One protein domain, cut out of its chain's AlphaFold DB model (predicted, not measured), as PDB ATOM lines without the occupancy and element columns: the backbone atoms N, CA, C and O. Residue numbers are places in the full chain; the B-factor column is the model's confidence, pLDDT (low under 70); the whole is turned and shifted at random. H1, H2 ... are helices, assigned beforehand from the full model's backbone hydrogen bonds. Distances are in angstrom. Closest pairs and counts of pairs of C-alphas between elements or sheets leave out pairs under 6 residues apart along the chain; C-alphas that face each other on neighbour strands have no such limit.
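This is residues 11 to 56 of the 88 residues of the protein "Transposase" of Ignavibacteriaceae bacterium (UniProt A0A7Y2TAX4). Three short helices, each touching the other two, make a small rounded body: H1, the longest, crosses H3 nearly at a right angle, and the short H2 packs near the start of H3. After H3, residues 50 to 56 fold back. The 46 printed residues hold three named helices, H1, H2, H3 in chain order, and no named strand; the class is all helix. The whole is compact, with a radius of gyration of the C-alphas of 9.2 A and spans of 23 by 20 by 19 A.

Find C-alpha 11 at (47.480, 166.874, 37.327); from there H1, residues 11 to 22, runs 16.3 A. H3, residues 40 to 49, runs 14.4 A to C-alpha 49 at (41.637, 161.815, 26.007). Between them look for H2, residues 28 to 34.

H1 touches H3 with residues 13 to 17 alone, about perpendicular at 88 degrees; the closest C-alphas, of Val 17 and Ile 47, are 6.4 A apart. With residues 16 to 20 alone, H1 only just touches H2, with 3 pairs of C-alphas within 8 A, the closest those of Val 16 and Ala 31, 7.2 A. H2 touches H3 at a steep tilt of 65 degrees, opposite ways; the closest C-alphas, of Ile 28 and Ser 40, are 6.1 A apart. In H1, H2 and H3 every O i to N i+4 pair is within hydrogen-bond range.

The C-alphas farthest apart, of Ser 36 and His 54, are 23.7 A apart. The printed part has no cut, both links are tight, and no printed residue is under pLDDT 70.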
ATOM      1  N   GLU A  11      48.258 166.868  36.078       95.94
ATOM      2  CA  GLU A  11      47.480 166.874  37.327       95.94
ATOM      3  C   GLU A  11      46.368 167.924  37.291       95.94
ATOM      4  O   GLU A  11      45.220 167.639  37.633       95.94
ATOM      5  N   PHE A  12      46.681 169.110  36.764       95.00
ATOM      6  CA  PHE A  12      45.708 170.176  36.578       95.00
ATOM      7  C   PHE A  12      44.561 169.750  35.656       95.00
ATOM      8  O   PHE A  12      43.391 169.982  35.960       95.00
ATOM      9  N   ARG A  13      44.869 169.080  34.537       94.62
ATOM     10  CA  ARG A  13      43.839 168.573  33.611       94.62
ATOM     11  C   ARG A  13      42.936 167.554  34.299       94.62
ATOM     12  O   ARG A  13      41.724 167.609  34.109       94.62
ATOM     13  N   ILE A  14      43.521 166.640  35.077       95.19
ATOM     14  CA  ILE A  14      42.783 165.603  35.810       95.19
ATOM     15  C   ILE A  14      41.846 166.253  36.831       95.19
ATOM     16  O   ILE A  14      40.657 165.943  36.839       95.19
ATOM     17  N   MET A  15      42.353 167.199  37.624       96.38
ATOM     18  CA  MET A  15      41.567 167.946  38.608       96.38
ATOM     19  C   MET A  15      40.372 168.650  37.953       96.38
ATOM     20  O   MET A  15      39.241 168.484  38.403       96.38
ATOM     21  N   VAL A  16      40.585 169.392  36.860       94.69
ATOM     22  CA  VAL A  16      39.497 170.104  36.164       94.69
ATOM     23  C   VAL A  16      38.417 169.138  35.672       94.69
ATOM     24  O   VAL A  16      37.228 169.428  35.804       94.69
ATOM     25  N   VAL A  17      38.805 167.988  35.116       93.94
ATOM     26  CA  VAL A  17      37.843 166.986  34.636       93.94
ATOM     27  C   VAL A  17      37.106 166.306  35.795       93.94
ATOM     28  O   VAL A  17      35.903 166.090  35.682       93.94
ATOM     29  N   ALA A  18      37.768 166.036  36.922       94.38
ATOM     30  CA  ALA A  18      37.132 165.478  38.118       94.38
ATOM     31  C   ALA A  18      36.101 166.437  38.745       94.38
ATOM     32  O   ALA A  18      35.030 166.010  39.174       94.38
ATOM     33  N   LEU A  19      36.375 167.746  38.740       93.38
ATOM     34  CA  LEU A  19      35.425 168.772  39.192       93.38
ATOM     35  C   LEU A  19      34.195 168.882  38.277       93.38
ATOM     36  O   LEU A  19      33.082 169.111  38.746       93.38
ATOM     37  N   LEU A  20      34.382 168.694  36.968       92.50
ATOM     38  CA  LEU A  20      33.271 168.616  36.013       92.50
ATOM     39  C   LEU A  20      32.454 167.327  36.188       92.50
ATOM     40  O   LEU A  20      31.243 167.345  36.006       92.50
ATOM     41  N   GLU A  21      33.103 166.215  36.530       91.69
ATOM     42  CA  GLU A  21      32.437 164.925  36.737       91.69
ATOM     43  C   GLU A  21      31.641 164.870  38.044       91.69
ATOM     44  O   GLU A  21      30.539 164.330  38.067       91.69
ATOM     45  N   SER A  22      32.180 165.447  39.120       91.50
ATOM     46  CA  SER A  22      31.503 165.559  40.420       91.50
ATOM     47  C   SER A  22      30.350 166.564  40.415       91.50
ATOM     48  O   SER A  22      29.499 166.523  41.300       91.50
ATOM     49  N   GLY A  23      30.305 167.460  39.424       88.94
ATOM     50  CA  GLY A  23      29.312 168.527  39.341       88.94
ATOM     51  C   GLY A  23      29.635 169.753  40.202       88.94
ATOM     52  O   GLY A  23      28.823 170.672  40.248       88.94
ATOM     53  N   GLU A  24      30.816 169.816  40.831       92.00
ATOM     54  CA  GLU A  24      31.307 171.038  41.495       92.00
ATOM     55  C   GLU A  24      31.484 172.202  40.514       92.00
ATOM     56  O   GLU A  24      31.433 173.373  40.897       92.00
ATOM     57  N   ILE A  25      31.701 171.881  39.237       91.50
ATOM     58  CA  ILE A  25      31.639 172.835  38.137       91.50
ATOM     59  C   ILE A  25      30.523 172.405  37.197       91.50
ATOM     60  O   ILE A  25      30.573 171.328  36.603       91.50
ATOM     61  N   ALA A  26      29.540 173.280  37.006       85.25
ATOM     62  CA  ALA A  26      28.323 172.947  36.280       85.25
ATOM     63  C   ALA A  26      28.524 172.905  34.757       85.25
ATOM     64  O   ALA A  26      27.705 172.339  34.032       85.25
ATOM     65  N   SER A  27      29.583 173.534  34.225       89.44
ATOM     66  CA  SER A  27      29.814 173.565  32.776       89.44
ATOM     67  C   SER A  27      31.261 173.824  32.352       89.44
ATOM     68  O   SER A  27      32.050 174.463  33.047       89.44
ATOM     69  N   ILE A  28      31.584 173.445  31.109       90.94
ATOM     70  CA  ILE A  28      32.859 173.784  30.449       90.94
ATOM     71  C   ILE A  28      33.077 175.307  30.391       90.94
ATOM     72  O   ILE A  28      34.207 175.778  30.499       90.94
ATOM     73  N   SER A  29      32.006 176.090  30.216       91.19
ATOM     74  CA  SER A  29      32.087 177.557  30.180       91.19
ATOM     75  C   SER A  29      32.505 178.127  31.534       91.19
ATOM     76  O   SER A  29      33.338 179.031  31.597       91.19
ATOM     77  N   GLU A  30      31.964 177.567  32.614       91.25
ATOM     78  CA  GLU A  30      32.331 177.926  33.978       91.25
ATOM     79  C   GLU A  30      33.776 177.528  34.292       91.25
ATOM     80  O   GLU A  30      34.550 178.390  34.701       91.25
ATOM     81  N   ALA A  31      34.182 176.285  33.993       91.94
ATOM     82  CA  ALA A  31      35.573 175.838  34.135       91.94
ATOM     83  C   ALA A  31      36.539 176.770  33.391       91.94
ATOM     84  O   ALA A  31      37.572 177.172  33.926       91.94
ATOM     85  N   ARG A  32      36.172 177.175  32.168       93.31
ATOM     86  CA  ARG A  32      36.967 178.098  31.356       93.31
ATOM     87  C   ARG A  32      37.177 179.442  32.048       93.31
ATOM     88  O   ARG A  32      38.297 179.938  32.053       93.31
ATOM     89  N   LYS A  33      36.114 180.023  32.612       92.81
ATOM     90  CA  LYS A  33      36.173 181.314  33.314       92.81
ATOM     91  C   LYS A  33      36.935 181.202  34.634       92.81
ATOM     92  O   LYS A  33      37.806 182.022  34.889       92.81
ATOM     93  N   LYS A  34      36.640 180.176  35.437       93.12
ATOM     94  CA  LYS A  34      37.217 179.973  36.774       93.12
ATOM     95  C   LYS A  34      38.726 179.739  36.724       93.12
ATOM     96  O   LYS A  34      39.456 180.265  37.551       93.12
ATOM     97  N   PHE A  35      39.186 178.994  35.723       91.44
ATOM     98  CA  PHE A  35      40.588 178.605  35.579       91.44
ATOM     99  C   PHE A  35      41.330 179.333  34.452       91.44
ATOM    100  O   PHE A  35      42.442 178.946  34.104       91.44
ATOM    101  N   SER A  36      40.722 180.365  33.856       90.31
ATOM    102  CA  SER A  36      41.297 181.136  32.740       90.31
ATOM    103  C   SER A  36      41.822 180.268  31.586       90.31
ATOM    104  O   SER A  36      42.862 180.540  30.989       90.31
ATOM    105  N   ILE A  37      41.093 179.199  31.253       91.75
ATOM    106  CA  ILE A  37      41.495 178.276  30.187       91.75
ATOM    107  C   ILE A  37      41.214 178.933  28.832       91.75
ATOM    108  O   ILE A  37      40.139 179.480  28.593       91.75
ATOM    109  N   GLY A  38      42.164 178.853  27.901       84.50
ATOM    110  CA  GLY A  38      42.080 179.583  26.628       84.50
ATOM    111  C   GLY A  38      40.869 179.232  25.747       84.50
ATOM    112  O   GLY A  38      40.409 180.062  24.965       84.50
ATOM    113  N   GLY A  39      40.301 178.027  25.867       88.00
ATOM    114  CA  GLY A  39      39.167 177.620  25.037       88.00
ATOM    115  C   GLY A  39      38.418 176.393  25.545       88.00
ATOM    116  O   GLY A  39      38.990 175.500  26.163       88.00
ATOM    117  N   SER A  40      37.125 176.327  25.223       89.38
ATOM    118  CA  SER A  40      36.258 175.179  25.534       89.38
ATOM    119  C   SER A  40      36.737 173.891  24.858       89.38
ATOM    120  O   SER A  40      36.678 172.819  25.453       89.38
ATOM    121  N   MET A  41      37.287 174.005  23.644       91.19
ATOM    122  CA  MET A  41      37.858 172.878  22.902       91.19
ATOM    123  C   MET A  41      39.041 172.225  23.633       91.19
ATOM    124  O   MET A  41      39.256 171.023  23.510       91.19
ATOM    125  N   THR A  42      39.803 172.991  24.415       93.31
ATOM    126  CA  THR A  42      40.920 172.459  25.208       93.31
ATOM    127  C   THR A  42      40.415 171.484  26.270       93.31
ATOM    128  O   THR A  42      40.916 170.368  26.367       93.31
ATOM    129  N   ILE A  43      39.361 171.868  26.993       91.94
ATOM    130  CA  ILE A  43      38.717 171.026  28.008       91.94
ATOM    131  C   ILE A  43      38.064 169.805  27.349       91.94
ATOM    132  O   ILE A  43      38.217 168.687  27.832       91.94
ATOM    133  N   TYR A  44      37.410 169.991  26.196       92.69
ATOM    134  CA  TYR A  44      36.825 168.891  25.422       92.69
ATOM    135  C   TYR A  44      37.867 167.825  25.049       92.69
ATOM    136  O   TYR A  44      37.626 166.631  25.215       92.69
ATOM    137  N   LYS A  45      39.057 168.249  24.599       92.69
ATOM    138  CA  LYS A  45      40.169 167.339  24.289       92.69
ATOM    139  C   LYS A  45      40.636 166.559  25.514       92.69
ATOM    140  O   LYS A  45      40.907 165.371  25.381       92.69
ATOM    141  N   TRP A  46      40.704 167.188  26.690       94.38
ATOM    142  CA  TRP A  46      41.066 166.493  27.930       94.38
ATOM    143  C   TRP A  46      40.043 165.418  28.286       94.38
ATOM    144  O   TRP A  46      40.421 164.260  28.451       94.38
ATOM    145  N   ILE A  47      38.755 165.772  28.290       92.62
ATOM    146  CA  ILE A  47      37.654 164.837  28.567       92.62
ATOM    147  C   ILE A  47      37.694 163.647  27.599       92.62
ATOM    148  O   ILE A  47      37.596 162.496  28.025       92.62
ATOM    149  N   HIS A  48      37.896 163.914  26.305       92.56
ATOM    150  CA  HIS A  48      37.996 162.872  25.287       92.56
ATOM    151  C   HIS A  48      39.225 161.976  25.494       92.56
ATOM    152  O   HIS A  48      39.093 160.757  25.459       92.56
ATOM    153  N   SER A  49      40.395 162.564  25.767       92.81
ATOM    154  CA  SER A  49      41.637 161.815  26.007       92.81
ATOM    155  C   SER A  49      41.582 160.928  27.253       92.81
ATOM    156  O   SER A  49      42.242 159.898  27.295       92.81
ATOM    157  N   MET A  50      40.773 161.306  28.246       93.38
ATOM    158  CA  MET A  50      40.559 160.544  29.480       93.38
ATOM    159  C   MET A  50      39.400 159.540  29.375       93.38
ATOM    160  O   MET A  50      39.079 158.881  30.359       93.38
ATOM    161  N   GLY A  51      38.725 159.447  28.223       90.31
ATOM    162  CA  GLY A  51      37.591 158.540  28.021       90.31
ATOM    163  C   GLY A  51      36.303 158.932  28.757       90.31
ATOM    164  O   GLY A  51      35.340 158.173  28.738       90.31
ATOM    165  N   LYS A  52      36.227 160.122  29.368       89.12
ATOM    166  CA  LYS A  52      35.085 160.559  30.196       89.12
ATOM    167  C   LYS A  52      33.987 161.258  29.389       89.12
ATOM    168  O   LYS A  52      33.445 162.291  29.775       89.12
ATOM    169  N   GLN A  53      33.665 160.701  28.224       87.06
ATOM    170  CA  GLN A  53      32.710 161.284  27.274       87.06
ATOM    171  C   GLN A  53      31.288 161.385  27.846       87.06
ATOM    172  O   GLN A  53      30.502 162.197  27.369       87.06
ATOM    173  N   HIS A  54      30.969 160.613  28.890       84.94
ATOM    174  CA  HIS A  54      29.695 160.673  29.610       84.94
ATOM    175  C   HIS A  54      29.454 161.998  30.345       84.94
ATOM    176  O   HIS A  54      28.300 162.322  30.602       84.94
ATOM    177  N   ILE A  55      30.505 162.770  30.654       85.25
ATOM    178  CA  ILE A  55      30.385 164.113  31.256       85.25
ATOM    179  C   ILE A  55      29.808 165.109  30.242       85.25
ATOM    180  O   ILE A  55      29.174 166.101  30.600       85.25
ATOM    181  N   LEU A  56      30.044 164.871  28.949       81.88
ATOM    182  CA  LEU A  56      29.584 165.773  27.908       81.88
ATOM    183  C   LEU A  56      28.070 165.611  27.726       81.88
ATOM    184  O   LEU A  56      27.579 164.484  27.607       81.88
TER     185      LEU A  56